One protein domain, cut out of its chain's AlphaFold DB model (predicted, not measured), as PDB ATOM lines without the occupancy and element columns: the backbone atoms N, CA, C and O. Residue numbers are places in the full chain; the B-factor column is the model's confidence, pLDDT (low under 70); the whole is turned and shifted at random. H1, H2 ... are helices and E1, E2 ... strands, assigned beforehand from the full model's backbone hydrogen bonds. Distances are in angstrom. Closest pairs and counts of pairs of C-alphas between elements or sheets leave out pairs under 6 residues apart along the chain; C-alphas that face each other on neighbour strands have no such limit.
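Overview. This is residues 371 to 503 and 519 to 547 of the 552 residues of an uncharacterized protein of Exophiala aquamarina CBS 119918 (UniProt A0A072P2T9). Picture a twisted sheet with two unlike parts: four short parallel strands, E1 to E4, side by side, and then the long antiparallel strands E5 and E6, which bend and run away from them as a two-stranded arm along the longest axis. H4 packs on E6, H3 reaches the sheet with its last residues, H5 grazes it, and H1 and H2 touch each other but are not on the sheet. The printed part has 162 residues, with E1 H1 E2 H2 E3 H3 H4 E4 E5 E6 H5 along the chain; the mixed sheet runs E1 E2 E3 E4 E5 E6, and the class is mixed, helices and strands. The whole is compact, with a radius of gyration of the C-alphas of 17.0 A, yet elongated, spanning 55 by 35 by 33 A.

Arrangement. Start at edge strand E1, residues 371 to 373, parallel to E2, residues 397 to 400; look for N 399 and O 372, 2.8 A apart. E3, residues 422 to 425, is parallel to E2, with N 424 and O 398 at 2.8 A, and to E4, residues 478 to 481, with N 480 and O 423 at 2.8 A. H1, residues 382 to 391, touches H2, residues 409 to 413; their closest C-alphas, Ile 389 and Leu 413, are 6.7 A apart. H3, residues 433 to 446, only grazes the sheet with its residues 442 to 446, and H4, residues 450 to 460, is on it. E1, H1, E2, then E2, H2, E3, then E3, H3 H4, E4 are strand-helix-strand units, parallel neighbour strands with helices between, each with a right-handed crossover. E4 and E5, residues 484 to 499, form a hairpin, with N 486 and O 479 at 2.8 A. E5 is antiparallel to edge strand E6, residues 520 to 533; find N 494 and O 525 at 2.9 A. The closest C-alphas of H4 and E6, Ser 458 and Arg 528, are 4.7 A apart. H5, residues 542 to 545, only grazes the sheet with its residues 542 to 544. Every O i to N i+4 pair is within hydrogen-bond range in H1, H2, H3 and H4; H5 is too short for one.

Along the chain. Find C-alpha 371 at (47.415, 44.261, -31.057), where E1 begins. H1 is 14.3 A long, H3 20.0 A and H4 15.3 A. E5 runs 34.9 A to C-alpha 499 at (11.822, 20.348, -47.974), bending by 89 degrees at residue 490; E6 runs 35.6 A, bending by 63 degrees at residue 523. H5 ends at C-alpha 545, (43.761, 41.922, -19.941).

Size, cuts and confidence. The farthest C-alphas, Glu 503 and Met 546, are 56.3 A apart. Residues 504 to 518 are not printed, and C-alphas 503 and 519 are 12.1 A apart across the cut. The link from H4 to E4 is long, with 17 residues. Mean pLDDT of the printed part is 81.8; look for values under 70 at residues 404 to 415, 463 to 474, 499 to 503 and 519 to 520.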
ATOM      1  N   HIS A 371      48.569  44.140 -31.953       96.69
ATOM      2  CA  HIS A 371      47.415  44.261 -31.057       96.69
ATOM      3  C   HIS A 371      46.927  45.702 -30.987       96.69
ATOM      4  O   HIS A 371      47.723  46.634 -30.826       96.69
ATOM      5  N   LEU A 372      45.609  45.864 -31.063       96.75
ATOM      6  CA  LEU A 372      44.945  47.154 -30.977       96.75
ATOM      7  C   LEU A 372      43.763  47.082 -30.015       96.75
ATOM      8  O   LEU A 372      42.828  46.318 -30.245       96.75
ATOM      9  N   VAL A 373      43.773  47.921 -28.982       96.12
ATOM     10  CA  VAL A 373      42.581  48.228 -28.180       96.12
ATOM     11  C   VAL A 373      42.237  49.690 -28.412       96.12
ATOM     12  O   VAL A 373      43.084  50.566 -28.232       96.12
ATOM     13  N   LEU A 374      41.006  49.939 -28.847       95.00
ATOM     14  CA  LEU A 374      40.442  51.269 -29.016       95.00
ATOM     15  C   LEU A 374      39.372  51.524 -27.955       95.00
ATOM     16  O   LEU A 374      38.665  50.588 -27.569       95.00
ATOM     17  N   PRO A 375      39.181  52.783 -27.532       91.56
ATOM     18  CA  PRO A 375      38.216  53.091 -26.497       91.56
ATOM     19  C   PRO A 375      36.786  52.819 -26.967       91.56
ATOM     20  O   PRO A 375      36.421  53.107 -28.108       91.56
ATOM     21  N   SER A 376      35.927  52.377 -26.054       89.44
ATOM     22  CA  SER A 376      34.505  52.140 -26.322       89.44
ATOM     23  C   SER A 376      33.742  53.424 -26.658       89.44
ATOM     24  O   SER A 376      32.701  53.395 -27.315       89.44
ATOM     25  N   ARG A 377      34.276  54.581 -26.243       86.81
ATOM     26  CA  ARG A 377      33.748  55.914 -26.579       86.81
ATOM     27  C   ARG A 377      33.961  56.313 -28.040       86.81
ATOM     28  O   ARG A 377      33.433  57.339 -28.456       86.81
ATOM     29  N   TRP A 378      34.723  55.536 -28.813       90.00
ATOM     30  CA  TRP A 378      34.955  55.763 -30.238       90.00
ATOM     31  C   TRP A 378      34.205  54.732 -31.082       90.00
ATOM     32  O   TRP A 378      34.824  53.804 -31.602       90.00
ATOM     33  N   PRO A 379      32.883  54.891 -31.268       88.50
ATOM     34  CA  PRO A 379      32.164  54.061 -32.214       88.50
ATOM     35  C   PRO A 379      32.751  54.285 -33.612       88.50
ATOM     36  O   PRO A 379      32.854  55.422 -34.094       88.50
ATOM     37  N   LEU A 380      33.201  53.194 -34.233       89.44
ATOM     38  CA  LEU A 380      33.863  53.214 -35.529       89.44
ATOM     39  C   LEU A 380      32.854  52.955 -36.652       89.44
ATOM     40  O   LEU A 380      32.281  51.862 -36.714       89.44
ATOM     41  N   PRO A 381      32.670  53.911 -37.581       88.19
ATOM     42  CA  PRO A 381      31.901  53.678 -38.794       88.19
ATOM     43  C   PRO A 381      32.579  52.646 -39.696       88.19
ATOM     44  O   PRO A 381      33.809  52.559 -39.755       88.19
ATOM     45  N   GLN A 382      31.778  51.949 -40.498       85.19
ATOM     46  CA  GLN A 382      32.225  50.908 -41.425       85.19
ATOM     47  C   GLN A 382      33.383  51.354 -42.345       85.19
ATOM     48  O   GLN A 382      34.355  50.623 -42.530       85.19
ATOM     49  N   ALA A 383      33.341  52.587 -42.864       86.88
ATOM     50  CA  ALA A 383      34.400  53.134 -43.720       86.88
ATOM     51  C   ALA A 383      35.752  53.302 -42.995       86.88
ATOM     52  O   ALA A 383      36.814  53.150 -43.603       86.88
ATOM     53  N   THR A 384      35.728  53.613 -41.697       90.06
ATOM     54  CA  THR A 384      36.934  53.735 -40.865       90.06
ATOM     55  C   THR A 384      37.496  52.362 -40.524       90.06
ATOM     56  O   THR A 384      38.705  52.164 -40.603       90.06
ATOM     57  N   VAL A 385      36.622  51.394 -40.238       88.75
ATOM     58  CA  VAL A 385      37.005  49.993 -40.013       88.75
ATOM     59  C   VAL A 385      37.690  49.414 -41.255       88.75
ATOM     60  O   VAL A 385      38.806  48.912 -41.156       88.75
ATOM     61  N   ALA A 386      37.098  49.581 -42.441       86.69
ATOM     62  CA  ALA A 386      37.684  49.132 -43.709       86.69
ATOM     63  C   ALA A 386      39.073  49.739 -43.980       86.69
ATOM     64  O   ALA A 386      39.966  49.066 -44.499       86.69
ATOM     65  N   ARG A 387      39.270  51.016 -43.624       91.00
ATOM     66  CA  ARG A 387      40.570  51.690 -43.731       91.00
ATOM     67  C   ARG A 387      41.588  51.092 -42.763       91.00
ATOM     68  O   ARG A 387      42.685  50.757 -43.193       91.00
ATOM     69  N   LEU A 388      41.201  50.921 -41.500       91.56
ATOM     70  CA  LEU A 388      42.048  50.345 -40.457       91.56
ATOM     71  C   LEU A 388      42.544  48.954 -40.850       91.56
ATOM     72  O   LEU A 388      43.742  48.702 -40.813       91.56
ATOM     73  N   ILE A 389      41.632  48.086 -41.287       88.50
ATOM     74  CA  ILE A 389      41.949  46.723 -41.718       88.50
ATOM     75  C   ILE A 389      42.974  46.720 -42.856       88.50
ATOM     76  O   ILE A 389      43.955  45.984 -42.813       88.50
ATOM     77  N   ARG A 390      42.771  47.572 -43.871       89.12
ATOM     78  CA  ARG A 390      43.688  47.680 -45.014       89.12
ATOM     79  C   ARG A 390      45.072  48.172 -44.592       89.12
ATOM     80  O   ARG A 390      46.075  47.730 -45.143       89.12
ATOM     81  N   SER A 391      45.111  49.097 -43.641       91.88
ATOM     82  CA  SER A 391      46.346  49.678 -43.121       91.88
ATOM     83  C   SER A 391      47.093  48.762 -42.150       91.88
ATOM     84  O   SER A 391      48.309  48.897 -42.033       91.88
ATOM     85  N   ALA A 392      46.402  47.846 -41.465       93.06
ATOM     86  CA  ALA A 392      46.959  46.968 -40.436       93.06
ATOM     87  C   ALA A 392      46.764  45.472 -40.760       93.06
ATOM     88  O   ALA A 392      46.041  44.770 -40.053       93.06
ATOM     89  N   PRO A 393      47.433  44.941 -41.801       90.44
ATOM     90  CA  PRO A 393      47.275  43.542 -42.220       90.44
ATOM     91  C   PRO A 393      47.882  42.525 -41.238       90.44
ATOM     92  O   PRO A 393      47.619  41.329 -41.339       90.44
ATOM     93  N   ASN A 394      48.730  42.978 -40.308       91.81
ATOM     94  CA  ASN A 394      49.420  42.134 -39.330       91.81
ATOM     95  C   ASN A 394      48.700  42.056 -37.976       91.81
ATOM     96  O   ASN A 394      49.307  41.627 -36.999       91.81
ATOM     97  N   LEU A 395      47.442  42.495 -37.916       93.69
ATOM     98  CA  LEU A 395      46.687  42.546 -36.678       93.69
ATOM     99  C   LEU A 395      46.256  41.138 -36.239       93.69
ATOM    100  O   LEU A 395      45.463  40.477 -36.911       93.69
ATOM    101  N   ASP A 396      46.761  40.722 -35.083       94.19
ATOM    102  CA  ASP A 396      46.483  39.442 -34.440       94.19
ATOM    103  C   ASP A 396      45.354  39.585 -33.404       94.19
ATOM    104  O   ASP A 396      44.573  38.656 -33.206       94.19
ATOM    105  N   GLN A 397      45.223  40.742 -32.744       95.12
ATOM    106  CA  GLN A 397      44.162  40.980 -31.759       95.12
ATOM    107  C   GLN A 397      43.553  42.380 -31.887       95.12
ATOM    108  O   GLN A 397      44.278  43.375 -31.958       95.12
ATOM    109  N   LEU A 398      42.221  42.468 -31.872       94.50
ATOM    110  CA  LEU A 398      41.482  43.729 -32.001       94.50
ATOM    111  C   LEU A 398      40.382  43.857 -30.945       94.50
ATOM    112  O   LEU A 398      39.515  42.997 -30.861       94.50
ATOM    113  N   SER A 399      40.350  44.971 -30.220       94.38
ATOM    114  CA  SER A 399      39.218  45.378 -29.382       94.38
ATOM    115  C   SER A 399      38.735  46.768 -29.788       94.38
ATOM    116  O   SER A 399      39.535  47.704 -29.817       94.38
ATOM    117  N   ALA A 400      37.457  46.914 -30.142       93.31
ATOM    118  CA  ALA A 400      36.887  48.200 -30.547       93.31
ATOM    119  C   ALA A 400      35.353  48.224 -30.449       93.31
ATOM    120  O   ALA A 400      34.692  47.189 -30.551       93.31
ATOM    121  N   ALA A 401      34.776  49.424 -30.323       90.88
ATOM    122  CA  ALA A 401      33.340  49.644 -30.492       90.88
ATOM    123  C   ALA A 401      33.016  49.865 -31.978       90.88
ATOM    124  O   ALA A 401      33.416  50.869 -32.571       90.88
ATOM    125  N   LEU A 402      32.299  48.929 -32.601       87.88
ATOM    126  CA  LEU A 402      31.982  48.973 -34.032       87.88
ATOM    127  C   LEU A 402      30.518  49.368 -34.241       87.88
ATOM    128  O   LEU A 402      29.624  48.816 -33.605       87.88
ATOM    129  N   MET A 403      30.265  50.322 -35.141       78.94
ATOM    130  CA  MET A 403      28.909  50.760 -35.489       78.94
ATOM    131  C   MET A 403      28.280  49.788 -36.476       78.94
ATOM    132  O   MET A 403      28.239  50.052 -37.680       78.94
ATOM    133  N   CYS A 404      27.844  48.632 -35.996       65.00
ATOM    134  CA  CYS A 404      27.259  47.619 -36.857       65.00
ATOM    135  C   CYS A 404      25.997  47.051 -36.224       65.00
ATOM    136  O   CYS A 404      25.963  46.755 -35.035       65.00
ATOM    137  N   THR A 405      24.950  46.948 -37.038       60.75
ATOM    138  CA  THR A 405      23.627  46.473 -36.624       60.75
ATOM    139  C   THR A 405      23.557  44.952 -36.517       60.75
ATOM    140  O   THR A 405      22.683  44.455 -35.822       60.75
ATOM    141  N   ASP A 406      24.494  44.236 -37.155       64.06
ATOM    142  CA  ASP A 406      24.565  42.774 -37.228       64.06
ATOM    143  C   ASP A 406      26.022  42.282 -37.314       64.06
ATOM    144  O   ASP A 406      26.963  43.062 -37.491       64.06
ATOM    145  N   LEU A 407      26.203  40.957 -37.293       65.56
ATOM    146  CA  LEU A 407      27.492  40.294 -37.504       65.56
ATOM    147  C   LEU A 407      28.103  40.514 -38.895       65.56
ATOM    148  O   LEU A 407      29.208  40.044 -39.097       65.56
ATOM    149  N   GLN A 408      27.497  41.264 -39.823       62.34
ATOM    150  CA  GLN A 408      28.065  41.521 -41.160       62.34
ATOM    151  C   GLN A 408      29.473  42.143 -41.158       62.34
ATOM    152  O   GLN A 408      30.185  42.092 -42.161       62.34
ATOM    153  N   VAL A 409      29.909  42.708 -40.031       61.88
ATOM    154  CA  VAL A 409      31.301  43.136 -39.840       61.88
ATOM    155  C   VAL A 409      32.274  41.978 -39.983       61.88
ATOM    156  O   VAL A 409      33.380  42.203 -40.451       61.88
ATOM    157  N   SER A 410      31.871  40.755 -39.630       62.28
ATOM    158  CA  SER A 410      32.643  39.529 -39.842       62.28
ATOM    159  C   SER A 410      33.028  39.380 -41.314       62.28
ATOM    160  O   SER A 410      34.203  39.213 -41.637       62.28
ATOM    161  N   ARG A 411      32.056  39.576 -42.215       64.62
ATOM    162  CA  ARG A 411      32.233  39.522 -43.671       64.62
ATOM    163  C   ARG A 411      33.168  40.615 -44.182       64.62
ATOM    164  O   ARG A 411      33.818  40.430 -45.202       64.62
ATOM    165  N   MET A 412      33.250  41.753 -43.489       64.75
ATOM    166  CA  MET A 412      34.122  42.873 -43.866       64.75
ATOM    167  C   MET A 412      35.529  42.789 -43.263       64.75
ATOM    168  O   MET A 412      36.499  43.133 -43.933       64.75
ATOM    169  N   LEU A 413      35.642  42.396 -41.996       66.19
ATOM    170  CA  LEU A 413      36.881  42.361 -41.218       66.19
ATOM    171  C   LEU A 413      37.746  41.174 -41.602       66.19
ATOM    172  O   LEU A 413      38.949  41.309 -41.826       66.19
ATOM    173  N   PHE A 414      37.129  40.000 -41.635       67.06
ATOM    174  CA  PHE A 414      37.868  38.755 -41.590       67.06
ATOM    175  C   PHE A 414      38.598  38.416 -42.898       67.06
ATOM    176  O   PHE A 414      39.728  37.942 -42.787       67.06
ATOM    177  N   PRO A 415      38.086  38.716 -44.117       65.81
ATOM    178  CA  PRO A 415      38.793  38.381 -45.364       65.81
ATOM    179  C   PRO A 415      40.185  39.007 -45.506       65.81
ATOM    180  O   PRO A 415      41.021  38.503 -46.250       65.81
ATOM    181  N   PHE A 416      40.441  40.114 -44.810       71.75
ATOM    182  CA  PHE A 416      41.681  40.876 -44.947       71.75
ATOM    183  C   PHE A 416      42.619  40.720 -43.745       71.75
ATOM    184  O   PHE A 416      43.817  40.964 -43.873       71.75
ATOM    185  N   LEU A 417      42.099  40.303 -42.586       78.19
ATOM    186  CA  LEU A 417      42.885  40.080 -41.375       78.19
ATOM    187  C   LEU A 417      43.233  38.598 -41.232       78.19
ATOM    188  O   LEU A 417      42.800  37.912 -40.309       78.19
ATOM    189  N   THR A 418      44.057  38.099 -42.151       79.06
ATOM    190  CA  THR A 418      44.399  36.670 -42.231       79.06
ATOM    191  C   THR A 418      45.151  36.144 -41.011       79.06
ATOM    192  O   THR A 418      45.303  34.935 -40.891       79.06
ATOM    193  N   LYS A 419      45.669  37.016 -40.137       87.81
ATOM    194  CA  LYS A 419      46.392  36.648 -38.908       87.81
ATOM    195  C   LYS A 419      45.573  36.844 -37.630       87.81
ATOM    196  O   LYS A 419      46.050  36.500 -36.554       87.81
ATOM    197  N   LEU A 420      44.343  37.351 -37.745       90.38
ATOM    198  CA  LEU A 420      43.503  37.664 -36.595       90.38
ATOM    199  C   LEU A 420      43.245  36.405 -35.769       90.38
ATOM    200  O   LEU A 420      42.613  35.457 -36.228       90.38
ATOM    201  N   TYR A 421      43.739  36.428 -34.540       92.81
ATOM    202  CA  TYR A 421      43.594  35.389 -33.536       92.81
ATOM    203  C   TYR A 421      42.375  35.633 -32.651       92.81
ATOM    204  O   TYR A 421      41.642  34.693 -32.327       92.81
ATOM    205  N   ALA A 422      42.140  36.894 -32.276       94.00
ATOM    206  CA  ALA A 422      41.028  37.254 -31.415       94.00
ATOM    207  C   ALA A 422      40.441  38.637 -31.715       94.00
ATOM    208  O   ALA A 422      41.161  39.584 -32.036       94.00
ATOM    209  N   ILE A 423      39.126  38.766 -31.553       92.50
ATOM    210  CA  ILE A 423      38.417  40.043 -31.669       92.50
ATOM    211  C   ILE A 423      37.449  40.234 -30.508       92.50
ATOM    212  O   ILE A 423      36.759  39.296 -30.123       92.50
ATOM    213  N   ARG A 424      37.367  41.452 -29.973       92.19
ATOM    214  CA  ARG A 424      36.420  41.852 -28.931       92.19
ATOM    215  C   ARG A 424      35.615  43.066 -29.395       92.19
ATOM    216  O   ARG A 424      36.166  44.128 -29.674       92.19
ATOM    217  N   LEU A 425      34.301  42.906 -29.474       91.56
ATOM    218  CA  LEU A 425      33.364  43.983 -29.770       91.56
ATOM    219  C   LEU A 425      32.929  44.638 -28.460       91.56
ATOM    220  O   LEU A 425      32.341  43.985 -27.594       91.56
ATOM    221  N   LEU A 426      33.237  45.925 -28.318       89.94
ATOM    222  CA  LEU A 426      32.925  46.712 -27.128       89.94
ATOM    223  C   LEU A 426      31.571  47.414 -27.262       89.94
ATOM    224  O   LEU A 426      31.208  47.871 -28.348       89.94
ATOM    225  N   SER A 427      30.863  47.556 -26.139       87.25
ATOM    226  CA  SER A 427      29.636  48.358 -26.069       87.25
ATOM    227  C   SER A 427      29.962  49.837 -26.287       87.25
ATOM    228  O   SER A 427      30.796  50.360 -25.547       87.25
ATOM    229  N   PRO A 428      29.347  50.538 -27.255       87.06
ATOM    230  CA  PRO A 428      29.575  51.965 -27.452       87.06
ATOM    231  C   PRO A 428      29.198  52.786 -26.211       87.06
ATOM    232  O   PRO A 428      28.089  52.667 -25.701       87.06
ATOM    233  N   THR A 429      30.088  53.675 -25.760       83.38
ATOM    234  CA  THR A 429      29.859  54.536 -24.575       83.38
ATOM    235  C   THR A 429      29.777  56.023 -24.928       83.38
ATOM    236  O   THR A 429      30.205  56.879 -24.152       83.38
ATOM    237  N   GLN A 430      29.308  56.354 -26.133       79.75
ATOM    238  CA  GLN A 430      29.176  57.742 -26.579       79.75
ATOM    239  C   GLN A 430      28.052  58.460 -25.808       79.75
ATOM    240  O   GLN A 430      26.972  57.910 -25.600       79.75
ATOM    241  N   GLU A 431      28.290  59.707 -25.403       74.50
ATOM    242  CA  GLU A 431      27.284  60.532 -24.728       74.50
ATOM    243  C   GLU A 431      26.251  61.094 -25.729       74.50
ATOM    244  O   GLU A 431      26.553  61.336 -26.897       74.50
ATOM    245  N   GLY A 432      25.018  61.322 -25.266       80.44
ATOM    246  CA  GLY A 432      23.924  61.878 -26.074       80.44
ATOM    247  C   GLY A 432      22.824  60.870 -26.444       80.44
ATOM    248  O   GLY A 432      22.903  59.690 -26.096       80.44
ATOM    249  N   PRO A 433      21.740  61.327 -27.099       80.62
ATOM    250  CA  PRO A 433      20.598  60.477 -27.440       80.62
ATOM    251  C   PRO A 433      20.967  59.359 -28.426       80.62
ATOM    252  O   PRO A 433      20.548  58.223 -28.225       80.62
ATOM    253  N   GLU A 434      21.795  59.659 -29.430       81.62
ATOM    254  CA  GLU A 434      22.270  58.678 -30.416       81.62
ATOM    255  C   GLU A 434      23.158  57.608 -29.771       81.62
ATOM    256  O   GLU A 434      22.963  56.419 -30.009       81.62
ATOM    257  N   GLY A 435      24.077  58.013 -28.888       81.00
ATOM    258  CA  GLY A 435      24.936  57.084 -28.152       81.00
ATOM    259  C   GLY A 435      24.140  56.132 -27.256       81.00
ATOM    260  O   GLY A 435      24.351  54.923 -27.306       81.00
ATOM    261  N   ARG A 436      23.132  56.646 -26.531       83.25
ATOM    262  CA  ARG A 436      22.202  55.810 -25.744       83.25
ATOM    263  C   ARG A 436      21.415  54.828 -26.608       83.25
ATOM    264  O   ARG A 436      21.190  53.693 -26.196       83.25
ATOM    265  N   GLN A 437      20.993  55.245 -27.802       85.75
ATOM    266  CA  GLN A 437      20.302  54.358 -28.735       85.75
ATOM    267  C   GLN A 437      21.228  53.238 -29.225       85.75
ATOM    268  O   GLN A 437      20.819  52.079 -29.232       85.75
ATOM    269  N   MET A 438      22.474  53.561 -29.590       82.25
ATOM    270  CA  MET A 438      23.474  52.571 -30.009       82.25
ATOM    271  C   MET A 438      23.801  51.582 -28.894       82.25
ATOM    272  O   MET A 438      23.826  50.380 -29.144       82.25
ATOM    273  N   GLN A 439      23.982  52.074 -27.670       85.31
ATOM    274  CA  GLN A 439      24.200  51.231 -26.502       85.31
ATOM    275  C   GLN A 439      23.015  50.283 -26.270       85.31
ATOM    276  O   GLN A 439      23.212  49.081 -26.151       85.31
ATOM    277  N   CYS A 440      21.777  50.789 -26.301       86.06
ATOM    278  CA  CYS A 440      20.582  49.960 -26.132       86.06
ATOM    279  C   CYS A 440      20.448  48.888 -27.230       86.06
ATOM    280  O   CYS A 440      20.045  47.759 -26.953       86.06
ATOM    281  N   MET A 441      20.786  49.216 -28.481       85.62
ATOM    282  CA  MET A 441      20.814  48.233 -29.572       85.62
ATOM    283  C   MET A 441      21.894  47.172 -29.348       85.62
ATOM    284  O   MET A 441      21.629  45.990 -29.554       85.62
ATOM    285  N   PHE A 442      23.081  47.577 -28.893       86.75
ATOM    286  CA  PHE A 442      24.175  46.660 -28.591       86.75
ATOM    287  C   PHE A 442      23.843  45.736 -27.414       86.75
ATOM    288  O   PHE A 442      24.063  44.535 -27.501       86.75
ATOM    289  N   GLU A 443      23.255  46.262 -26.340       86.81
ATOM    290  CA  GLU A 443      22.803  45.468 -25.192       86.81
ATOM    291  C   GLU A 443      21.751  44.442 -25.619       86.81
ATOM    292  O   GLU A 443      21.903  43.261 -25.334       86.81
ATOM    293  N   LYS A 444      20.745  44.840 -26.410       87.31
ATOM    294  CA  LYS A 444      19.772  43.890 -26.983       87.31
ATOM    295  C   LYS A 444      20.434  42.815 -27.840       87.31
ATOM    296  O   LYS A 444      20.007  41.663 -27.822       87.31
ATOM    297  N   PHE A 445      21.461  43.192 -28.600       84.94
ATOM    298  CA  PHE A 445      22.230  42.241 -29.385       84.94
ATOM    299  C   PHE A 445      22.966  41.249 -28.478       84.94
ATOM    300  O   PHE A 445      22.841  40.057 -28.724       84.94
ATOM    301  N   VAL A 446      23.644  41.708 -27.416       86.56
ATOM    302  CA  VAL A 446      24.369  40.871 -26.437       86.56
ATOM    303  C   VAL A 446      23.435  39.949 -25.650       86.56
ATOM    304  O   VAL A 446      23.771  38.780 -25.469       86.56
ATOM    305  N   GLU A 447      22.263  40.432 -25.241       87.94
ATOM    306  CA  GLU A 447      21.263  39.681 -24.460       87.94
ATOM    307  C   GLU A 447      20.461  38.655 -25.283       87.94
ATOM    308  O   GLU A 447      19.590  37.972 -24.750       87.94
ATOM    309  N   THR A 448      20.742  38.514 -26.582       87.88
ATOM    310  CA  THR A 448      20.205  37.389 -27.367       87.88
ATOM    311  C   THR A 448      20.699  36.059 -26.781       87.88
ATOM    312  O   THR A 448      21.807  35.997 -26.240       87.88
ATOM    313  N   ASP A 449      19.882  35.006 -26.895       91.44
ATOM    314  CA  ASP A 449      20.213  33.663 -26.413       91.44
ATOM    315  C   ASP A 449      21.568  33.172 -26.951       91.44
ATOM    316  O   ASP A 449      21.925  33.407 -28.113       91.44
ATOM    317  N   ASP A 450      22.329  32.490 -26.093       90.25
ATOM    318  CA  ASP A 450      23.684  32.033 -26.409       90.25
ATOM    319  C   ASP A 450      23.689  31.028 -27.573       90.25
ATOM    320  O   ASP A 450      24.627  31.031 -28.376       90.25
ATOM    321  N   GLY A 451      22.639  30.205 -27.701       89.06
ATOM    322  CA  GLY A 451      22.461  29.260 -28.803       89.06
ATOM    323  C   GLY A 451      22.213  29.969 -30.133       89.06
ATOM    324  O   GLY A 451      22.904  29.695 -31.117       89.06
ATOM    325  N   ASP A 452      21.306  30.948 -30.143       89.12
ATOM    326  CA  ASP A 452      21.009  31.766 -31.328       89.12
ATOM    327  C   ASP A 452      22.239  32.560 -31.795       89.12
ATOM    328  O   ASP A 452      22.512  32.671 -32.996       89.12
ATOM    329  N   GLN A 453      23.001  33.133 -30.860       86.81
ATOM    330  CA  GLN A 453      24.239  33.851 -31.173       86.81
ATOM    331  C   GLN A 453      25.320  32.913 -31.713       86.81
ATOM    332  O   GLN A 453      25.970  33.251 -32.706       86.81
ATOM    333  N   ALA A 454      25.489  31.734 -31.111       88.62
ATOM    334  CA  ALA A 454      26.436  30.731 -31.585       88.62
ATOM    335  C   ALA A 454      26.083  30.246 -32.999       88.62
ATOM    336  O   ALA A 454      26.974  30.151 -33.846       88.62
ATOM    337  N   GLU A 455      24.801  30.013 -33.299       87.75
ATOM    338  CA  GLU A 455      24.358  29.627 -34.642       87.75
ATOM    339  C   GLU A 455      24.575  30.756 -35.661       87.75
ATOM    340  O   GLU A 455      25.078  30.516 -36.764       87.75
ATOM    341  N   LYS A 456      24.259  32.006 -35.296       86.38
ATOM    342  CA  LYS A 456      24.531  33.173 -36.148       86.38
ATOM    343  C   LYS A 456      26.026  33.315 -36.448       86.38
ATOM    344  O   LYS A 456      26.381  33.435 -37.617       86.38
ATOM    345  N   LEU A 457      26.896  33.241 -35.437       85.94
ATOM    346  CA  LEU A 457      28.356  33.268 -35.610       85.94
ATOM    347  C   LEU A 457      28.844  32.111 -36.488       85.94
ATOM    348  O   LEU A 457      29.654  32.315 -37.390       85.94
ATOM    349  N   SER A 458      28.328  30.906 -36.246       85.94
ATOM    350  CA  SER A 458      28.693  29.695 -36.979       85.94
ATOM    351  C   SER A 458      28.404  29.806 -38.478       85.94
ATOM    352  O   SER A 458      29.267  29.469 -39.290       85.94
ATOM    353  N   ARG A 459      27.219  30.319 -38.840       81.44
ATOM    354  CA  ARG A 459      26.794  30.544 -40.230       81.44
ATOM    355  C   ARG A 459      27.604  31.649 -40.905       81.44
ATOM    356  O   ARG A 459      28.137  31.442 -41.991       81.44
ATOM    357  N   GLU A 460      27.753  32.794 -40.244       79.88
ATOM    358  CA  GLU A 460      28.484  33.949 -40.786       79.88
ATOM    359  C   GLU A 460      29.966  33.645 -41.052       79.88
ATOM    360  O   GLU A 460      30.553  34.179 -41.989       79.88
ATOM    361  N   LEU A 461      30.576  32.766 -40.254       78.19
ATOM    362  CA  LEU A 461      31.965  32.332 -40.436       78.19
ATOM    363  C   LEU A 461      32.133  31.192 -41.453       78.19
ATOM    364  O   LEU A 461      33.270  30.834 -41.775       78.19
ATOM    365  N   ALA A 462      31.036  30.593 -41.926       73.25
ATOM    366  CA  ALA A 462      31.057  29.474 -42.862       73.25
ATOM    367  C   ALA A 462      30.804  29.885 -44.324       73.25
ATOM    368  O   ALA A 462      31.366  29.263 -45.222       73.25
ATOM    369  N   GLU A 463      30.009  30.933 -44.568       60.31
ATOM    370  CA  GLU A 463      29.512  31.318 -45.904       60.31
ATOM    371  C   GLU A 463      30.563  31.896 -46.884       60.31
ATOM    372  O   GLU A 463      30.227  32.174 -48.032       60.31
ATOM    373  N   THR A 464      31.832  32.074 -46.497       57.34
ATOM    374  CA  THR A 464      32.788  32.876 -47.297       57.34
ATOM    375  C   THR A 464      33.631  32.095 -48.321       57.34
ATOM    376  O   THR A 464      34.268  32.714 -49.167       57.34
ATOM    377  N   SER A 465      33.605  30.755 -48.345       48.94
ATOM    378  CA  SER A 465      34.388  29.980 -49.328       48.94
ATOM    379  C   SER A 465      33.515  29.457 -50.475       48.94
ATOM    380  O   SER A 465      32.928  28.382 -50.385       48.94
ATOM    381  N   CYS A 466      33.461  30.196 -51.587       43.91
ATOM    382  CA  CYS A 466      32.847  29.723 -52.837       43.91
ATOM    383  C   CYS A 466      33.671  28.628 -53.546       43.91
ATOM    384  O   CYS A 466      33.209  28.085 -54.545       43.91
ATOM    385  N   ASP A 467      34.873  28.305 -53.051       48.28
ATOM    386  CA  ASP A 467      35.864  27.481 -53.761       48.28
ATOM    387  C   ASP A 467      36.304  26.235 -52.965       48.28
ATOM    388  O   ASP A 467      37.446  25.779 -53.034       48.28
ATOM    389  N   GLY A 468      35.382  25.680 -52.170       47.03
ATOM    390  CA  GLY A 468      35.346  24.252 -51.831       47.03
ATOM    391  C   GLY A 468      36.565  23.623 -51.141       47.03
ATOM    392  O   GLY A 468      36.697  22.402 -51.207       47.03
ATOM    393  N   GLY A 469      37.460  24.369 -50.480       47.16
ATOM    394  CA  GLY A 469      38.634  23.697 -49.899       47.16
ATOM    395  C   GLY A 469      39.478  24.384 -48.832       47.16
ATOM    396  O   GLY A 469      40.291  23.699 -48.210       47.16
ATOM    397  N   LYS A 470      39.345  25.688 -48.562       52.59
ATOM    398  CA  LYS A 470      40.130  26.337 -47.495       52.59
ATOM    399  C   LYS A 470      39.288  27.353 -46.749       52.59
ATOM    400  O   LYS A 470      38.665  28.218 -47.349       52.59
ATOM    401  N   SER A 471      39.279  27.232 -45.425       54.03
ATOM    402  CA  SER A 471      38.680  28.247 -44.576       54.03
ATOM    403  C   SER A 471      39.515  29.525 -44.629       54.03
ATOM    404  O   SER A 471      40.720  29.470 -44.385       54.03
ATOM    405  N   ASP A 472      38.872  30.664 -44.882       57.88
ATOM    406  CA  ASP A 472      39.541  31.968 -44.988       57.88
ATOM    407  C   ASP A 472      40.160  32.451 -43.661       57.88
ATOM    408  O   ASP A 472      40.993  33.356 -43.656       57.88
ATOM    409  N   PHE A 473      39.805  31.827 -42.524       69.12
ATOM    410  CA  PHE A 473      40.185  32.293 -41.177       69.12
ATOM    411  C   PHE A 473      40.901  31.214 -40.349       69.12
ATOM    412  O   PHE A 473      40.380  30.778 -39.318       69.12
ATOM    413  N   PRO A 474      42.082  30.733 -40.766       68.81
ATOM    414  CA  PRO A 474      42.747  29.616 -40.093       68.81
ATOM    415  C   PRO A 474      43.190  29.929 -38.655       68.81
ATOM    416  O   PRO A 474      43.383  29.001 -37.872       68.81
ATOM    417  N   TYR A 475      43.339  31.208 -38.295       84.44
ATOM    418  CA  TYR A 475      43.887  31.612 -36.997       84.44
ATOM    419  C   TYR A 475      42.859  32.158 -36.001       84.44
ATOM    420  O   TYR A 475      43.176  32.189 -34.814       84.44
ATOM    421  N   LEU A 476      41.650  32.536 -36.435       87.94
ATOM    422  CA  LEU A 476      40.640  33.105 -35.537       87.94
ATOM    423  C   LEU A 476      40.147  32.039 -34.556       87.94
ATOM    424  O   LEU A 476      39.521  31.065 -34.977       87.94
ATOM    425  N   ARG A 477      40.415  32.256 -33.263       91.12
ATOM    426  CA  ARG A 477      40.025  31.359 -32.167       91.12
ATOM    427  C   ARG A 477      39.019  31.963 -31.206       91.12
ATOM    428  O   ARG A 477      38.210  31.212 -30.684       91.12
ATOM    429  N   TYR A 478      39.041  33.277 -30.980       94.25
ATOM    430  CA  TYR A 478      38.167  33.896 -29.980       94.25
ATOM    431  C   TYR A 478      37.415  35.103 -30.520       94.25
ATOM    432  O   TYR A 478      37.991  35.993 -31.151       94.25
ATOM    433  N   VAL A 479      36.122  35.151 -30.218       92.62
ATOM    434  CA  VAL A 479      35.254  36.298 -30.479       92.62
ATOM    435  C   VAL A 479      34.616  36.705 -29.157       92.62
ATOM    436  O   VAL A 479      34.006  35.882 -28.485       92.62
ATOM    437  N   GLY A 480      34.766  37.965 -28.769       91.94
ATOM    438  CA  GLY A 480      34.075  38.580 -27.643       91.94
ATOM    439  C   GLY A 480      33.024  39.561 -28.134       91.94
ATOM    440  O   GLY A 480      33.291  40.347 -29.041       91.94
ATOM    441  N   ILE A 481      31.846  39.545 -27.522       90.81
ATOM    442  CA  ILE A 481      30.769  40.505 -27.775       90.81
ATOM    443  C   ILE A 481      30.263  40.971 -26.413       90.81
ATOM    444  O   ILE A 481      29.596  40.232 -25.689       90.81
ATOM    445  N   GLY A 482      30.627  42.197 -26.035       86.56
ATOM    446  CA  GLY A 482      30.351  42.713 -24.699       86.56
ATOM    447  C   GLY A 482      31.039  41.870 -23.619       86.56
ATOM    448  O   GLY A 482      32.265  41.747 -23.614       86.56
ATOM    449  N   HIS A 483      30.239  41.311 -22.707       87.06
ATOM    450  CA  HIS A 483      30.697  40.450 -21.611       87.06
ATOM    451  C   HIS A 483      30.756  38.956 -21.986       87.06
ATOM    452  O   HIS A 483      31.242  38.143 -21.205       87.06
ATOM    453  N   LYS A 484      30.251  38.574 -23.166       92.25
ATOM    454  CA  LYS A 484      30.217  37.184 -23.627       92.25
ATOM    455  C   LYS A 484      31.413  36.880 -24.532       92.25
ATOM    456  O   LYS A 484      31.866  37.733 -25.298       92.25
ATOM    457  N   VAL A 485      31.914  35.652 -24.445       94.19
ATOM    458  CA  VAL A 485      33.078  35.137 -25.177       94.19
ATOM    459  C   VAL A 485      32.761  33.770 -25.786       94.19
ATOM    460  O   VAL A 485      32.167  32.905 -25.134       94.19
ATOM    461  N   TRP A 486      33.188  33.577 -27.033       93.94
ATOM    462  CA  TRP A 486      33.060  32.331 -27.779       93.94
ATOM    463  C   TRP A 486      34.409  31.868 -28.317       93.94
ATOM    464  O   TRP A 486      35.180  32.657 -28.870       93.94
ATOM    465  N   GLU A 487      34.650  30.568 -28.203       94.50
ATOM    466  CA  GLU A 487      35.716  29.858 -28.895       94.50
ATOM    467  C   GLU A 487      35.216  29.378 -30.261       94.50
ATOM    468  O   GLU A 487      34.132  28.802 -30.400       94.50
ATOM    469  N   ILE A 488      36.023  29.626 -31.287       90.06
ATOM    470  CA  ILE A 488      35.766  29.251 -32.670       90.06
ATOM    471  C   ILE A 488      36.630  28.036 -33.008       90.06
ATOM    472  O   ILE A 488      37.856  28.117 -33.081       90.06
ATOM    473  N   GLY A 489      35.974  26.902 -33.235       84.62
ATOM    474  CA  GLY A 489      36.595  25.644 -33.632       84.62
ATOM    475  C   GLY A 489      36.629  25.419 -35.149       84.62
ATOM    476  O   GLY A 489      36.375  26.311 -35.961       84.62
ATOM    477  N   GLY A 490      36.950  24.179 -35.532       80.62
ATOM    478  CA  GLY A 490      37.007  23.746 -36.931       80.62
ATOM    479  C   GLY A 490      35.645  23.729 -37.638       80.62
ATOM    480  O   GLY A 490      34.590  23.857 -37.011       80.62
ATOM    481  N   MET A 491      35.682  23.549 -38.961       76.75
ATOM    482  CA  MET A 491      34.481  23.312 -39.767       76.75
ATOM    483  C   MET A 491      33.893  21.931 -39.464       76.75
ATOM    484  O   MET A 491      34.620  20.953 -39.295       76.75
ATOM    485  N   VAL A 492      32.569  21.878 -39.391       77.31
ATOM    486  CA  VAL A 492      31.758  20.677 -39.232       77.31
ATOM    487  C   VAL A 492      30.807  20.613 -40.423       77.31
ATOM    488  O   VAL A 492      30.180  21.611 -40.782       77.31
ATOM    489  N   GLU A 493      30.729  19.441 -41.042       77.44
ATOM    490  CA  GLU A 493      29.746  19.133 -42.078       77.44
ATOM    491  C   GLU A 493      28.433  18.726 -41.408       77.44
ATOM    492  O   GLU A 493      28.392  17.766 -40.637       77.44
ATOM    493  N   GLU A 494      27.364  19.467 -41.680       76.81
ATOM    494  CA  GLU A 494      26.020  19.160 -41.205       76.81
ATOM    495  C   GLU A 494      25.127  18.815 -42.404       76.81
ATOM    496  O   GLU A 494      24.947  19.618 -43.320       76.81
ATOM    497  N   LEU A 495      24.558  17.609 -42.408       73.56
ATOM    498  CA  LEU A 495      23.562  17.193 -43.396       73.56
ATOM    499  C   LEU A 495      22.202  17.766 -42.996       73.56
ATOM    500  O   LEU A 495      21.550  17.265 -42.079       73.56
ATOM    501  N   VAL A 496      21.767  18.817 -43.685       77.94
ATOM    502  CA  VAL A 496      20.483  19.470 -43.423       77.94
ATOM    503  C   VAL A 496      19.449  18.980 -44.430       77.94
ATOM    504  O   VAL A 496      19.656  19.031 -45.640       77.94
ATOM    505  N   ARG A 497      18.301  18.515 -43.930       73.00
ATOM    506  CA  ARG A 497      17.154  18.129 -44.762       73.00
ATOM    507  C   ARG A 497      16.308  19.353 -45.068       73.00
ATOM    508  O   ARG A 497      15.697  19.926 -44.169       73.00
ATOM    509  N   ILE A 498      16.258  19.738 -46.335       73.31
ATOM    510  CA  ILE A 498      15.454  20.860 -46.820       73.31
ATOM    511  C   ILE A 498      14.225  20.290 -47.536       73.31
ATOM    512  O   ILE A 498      14.372  19.375 -48.354       73.31
ATOM    513  N   PRO A 499      13.008  20.778 -47.245       69.50
ATOM    514  CA  PRO A 499      11.822  20.348 -47.974       69.50
ATOM    515  C   PRO A 499      11.920  20.869 -49.413       69.50
ATOM    516  O   PRO A 499      12.152  22.060 -49.621       69.50
ATOM    517  N   MET A 500      11.783  19.994 -50.415       66.56
ATOM    518  CA  MET A 500      11.744  20.442 -51.806       66.56
ATOM    519  C   MET A 500      10.480  21.278 -52.014       66.56
ATOM    520  O   MET A 500       9.367  20.787 -51.825       66.56
ATOM    521  N   ALA A 501      10.656  22.547 -52.384       57.94
ATOM    522  CA  ALA A 501       9.561  23.346 -52.905       57.94
ATOM    523  C   ALA A 501       9.135  22.738 -54.247       57.94
ATOM    524  O   ALA A 501       9.965  22.538 -55.135       57.94
ATOM    525  N   ASP A 502       7.856  22.397 -54.366       53.22
ATOM    526  CA  ASP A 502       7.276  21.860 -55.590       53.22
ATOM    527  C   ASP A 502       7.166  22.993 -56.625       53.22
ATOM    528  O   ASP A 502       6.173  23.715 -56.691       53.22
ATOM    529  N   GLU A 503       8.232  23.217 -57.400       51.22
ATOM    530  CA  GLU A 503       8.269  24.238 -58.461       51.22
ATOM    531  C   GLU A 503       7.474  23.835 -59.720       51.22
ATOM    532  O   GLU A 503       7.512  24.522 -60.742       51.22
ATOM    533  N   ALA A 519       8.917  15.497 -50.372       65.94
ATOM    534  CA  ALA A 519      10.243  15.046 -50.765       65.94
ATOM    535  C   ALA A 519      11.291  15.953 -50.099       65.94
ATOM    536  O   ALA A 519      11.299  17.165 -50.303       65.94
ATOM    537  N   TRP A 520      12.169  15.377 -49.279       68.50
ATOM    538  CA  TRP A 520      13.280  16.095 -48.653       68.50
ATOM    539  C   TRP A 520      14.522  15.955 -49.529       68.50
ATOM    540  O   TRP A 520      14.823  14.863 -50.010       68.50
ATOM    541  N   ARG A 521      15.261  17.047 -49.724       75.12
ATOM    542  CA  ARG A 521      16.620  17.011 -50.267       75.12
ATOM    543  C   ARG A 521      17.603  17.140 -49.108       75.12
ATOM    544  O   ARG A 521      17.445  18.018 -48.265       75.12
ATOM    545  N   GLU A 522      18.601  16.268 -49.066       77.00
ATOM    546  CA  GLU A 522      19.735  16.412 -48.150       77.00
ATOM    547  C   GLU A 522      20.744  17.378 -48.781       77.00
ATOM    548  O   GLU A 522      21.218  17.157 -49.896       77.00
ATOM    549  N   GLU A 523      21.024  18.483 -48.094       77.50
ATOM    550  CA  GLU A 523      22.035  19.466 -48.473       77.50
ATOM    551  C   GLU A 523      23.130  19.471 -47.405       77.50
ATOM    552  O   GLU A 523      22.852  19.599 -46.212       77.50
ATOM    553  N   VAL A 524      24.386  19.317 -47.829       76.00
ATOM    554  CA  VAL A 524      25.538  19.454 -46.932       76.00
ATOM    555  C   VAL A 524      25.757  20.940 -46.682       76.00
ATOM    556  O   VAL A 524      26.132  21.675 -47.595       76.00
ATOM    557  N   LYS A 525      25.537  21.383 -45.445       76.81
ATOM    558  CA  LYS A 525      25.886  22.730 -44.996       76.81
ATOM    559  C   LYS A 525      27.140  22.663 -44.146       76.81
ATOM    560  O   LYS A 525      27.219  21.915 -43.176       76.81
ATOM    561  N   TYR A 526      28.121  23.477 -44.502       75.81
ATOM    562  CA  TYR A 526      29.309  23.662 -43.685       75.81
ATOM    563  C   TYR A 526      29.001  24.705 -42.615       75.81
ATOM    564  O   TYR A 526      28.442  25.760 -42.909       75.81
ATOM    565  N   LYS A 527      29.362  24.410 -41.370       81.88
ATOM    566  CA  LYS A 527      29.229  25.323 -40.231       81.88
ATOM    567  C   LYS A 527      30.504  25.294 -39.405       81.88
ATOM    568  O   LYS A 527      31.178  24.268 -39.335       81.88
ATOM    569  N   ARG A 528      30.868  26.399 -38.755       82.31
ATOM    570  CA  ARG A 528      31.964  26.369 -37.771       82.31
ATOM    571  C   ARG A 528      31.459  25.921 -36.408       82.31
ATOM    572  O   ARG A 528      30.381  26.326 -35.983       82.31
ATOM    573  N   ARG A 529      32.255  25.136 -35.682       87.38
ATOM    574  CA  ARG A 529      31.982  24.878 -34.264       87.38
ATOM    575  C   ARG A 529      32.166  26.180 -33.484       87.38
ATOM    576  O   ARG A 529      33.219  26.798 -33.587       87.38
ATOM    577  N   VAL A 530      31.161  26.577 -32.714       91.44
ATOM    578  CA  VAL A 530      31.209  27.758 -31.845       91.44
ATOM    579  C   VAL A 530      30.779  27.321 -30.453       91.44
ATOM    580  O   VAL A 530      29.710  26.732 -30.302       91.44
ATOM    581  N   THR A 531      31.616  27.568 -29.451       93.62
ATOM    582  CA  THR A 531      31.373  27.171 -28.058       93.62
ATOM    583  C   THR A 531      31.476  28.381 -27.144       93.62
ATOM    584  O   THR A 531      32.447  29.131 -27.199       93.62
ATOM    585  N   ARG A 532      30.464  28.592 -26.299       95.31
ATOM    586  CA  ARG A 532      30.494  29.617 -25.249       95.31
ATOM    587  C   ARG A 532      31.521  29.206 -24.186       95.31
ATOM    588  O   ARG A 532      31.496  28.062 -23.740       95.31
ATOM    589  N   ILE A 533      32.401  30.130 -23.806       95.81
ATOM    590  CA  ILE A 533      33.455  29.928 -22.792       95.81
ATOM    591  C   ILE A 533      33.495  31.101 -21.816       95.81
ATOM    592  O   ILE A 533      33.019  32.181 -22.149       95.81
ATOM    593  N   GLU A 534      34.075  30.949 -20.634       93.12
ATOM    594  CA  GLU A 534      34.131  32.055 -19.675       93.12
ATOM    595  C   GLU A 534      35.263  33.042 -20.002       93.12
ATOM    596  O   GLU A 534      36.250  32.707 -20.660       93.12
ATOM    597  N   GLU A 535      35.155  34.283 -19.517       88.31
ATOM    598  CA  GLU A 535      36.237  35.276 -19.666       88.31
ATOM    599  C   GLU A 535      37.547  34.787 -19.013       88.31
ATOM    600  O   GLU A 535      38.650  35.140 -19.434       88.31
ATOM    601  N   GLU A 536      37.440  33.902 -18.020       89.88
ATOM    602  CA  GLU A 536      38.592  33.286 -17.373       89.88
ATOM    603  C   GLU A 536      39.427  32.407 -18.309       89.88
ATOM    604  O   GLU A 536      40.655  32.378 -18.180       89.88
ATOM    605  N   ASP A 537      38.788  31.750 -19.277       91.62
ATOM    606  CA  ASP A 537      39.448  30.861 -20.236       91.62
ATOM    607  C   ASP A 537      40.316  31.655 -21.231       91.62
ATOM    608  O   ASP A 537      41.335  31.167 -21.732       91.62
ATOM    609  N   VAL A 538      39.985  32.933 -21.449       91.75
ATOM    610  CA  VAL A 538      40.718  33.853 -22.335       91.75
ATOM    611  C   VAL A 538      41.671  34.797 -21.602       91.75
ATOM    612  O   VAL A 538      42.211  35.713 -22.218       91.75
ATOM    613  N   LYS A 539      42.003  34.543 -20.325       87.56
ATOM    614  CA  LYS A 539      43.018  35.322 -19.569       87.56
ATOM    615  C   LYS A 539      44.392  35.389 -20.256       87.56
ATOM    616  O   LYS A 539      45.178  36.296 -19.990       87.56
ATOM    617  N   HIS A 540      44.695  34.424 -21.124       90.88
ATOM    618  CA  HIS A 540      45.923  34.375 -21.920       90.88
ATOM    619  C   HIS A 540      45.895  35.298 -23.156       90.88
ATOM    620  O   HIS A 540      46.929  35.479 -23.798       90.88
ATOM    621  N   VAL A 541      44.736  35.866 -23.503       92.94
ATOM    622  CA  VAL A 541      44.541  36.747 -24.656       92.94
ATOM    623  C   VAL A 541      44.654  38.208 -24.214       92.94
ATOM    624  O   VAL A 541      43.897  38.689 -23.372       92.94
ATOM    625  N   GLU A 542      45.622  38.931 -24.777       92.50
ATOM    626  CA  GLU A 542      46.039  40.242 -24.269       92.50
ATOM    627  C   GLU A 542      44.930  41.299 -24.301       92.50
ATOM    628  O   GLU A 542      44.810  42.056 -23.341       92.50
ATOM    629  N   ILE A 543      44.085  41.350 -25.336       93.06
ATOM    630  CA  ILE A 543      43.055  42.405 -25.452       93.06
ATOM    631  C   ILE A 543      41.971  42.362 -24.357       93.06
ATOM    632  O   ILE A 543      41.305  43.373 -24.138       93.06
ATOM    633  N   TRP A 544      41.801  41.240 -23.646       90.81
ATOM    634  CA  TRP A 544      40.933  41.171 -22.460       90.81
ATOM    635  C   TRP A 544      41.642  41.674 -21.199       90.81
ATOM    636  O   TRP A 544      41.017  42.325 -20.367       90.81
ATOM    637  N   LYS A 545      42.958  41.448 -21.079       88.94
ATOM    638  CA  LYS A 545      43.761  41.922 -19.941       88.94
ATOM    639  C   LYS A 545      44.079  43.419 -20.043       88.94
ATOM    640  O   LYS A 545      44.008  44.133 -19.049       88.94
ATOM    641  N   MET A 546      44.454  43.896 -21.232       89.38
ATOM    642  CA  MET A 546      45.057  45.224 -21.436       89.38
ATOM    643  C   MET A 546      44.052  46.385 -21.433       89.38
ATOM    644  O   MET A 546      44.475  47.534 -21.296       89.38
ATOM    645  N   ASP A 547      42.754  46.087 -21.531       83.56
ATOM    646  CA  ASP A 547      41.645  47.050 -21.420       83.56
ATOM    647  C   ASP A 547      41.222  47.320 -19.957       83.56
ATOM    648  O   ASP A 547      40.263  48.042 -19.692       83.56
TER     649      ASP A 547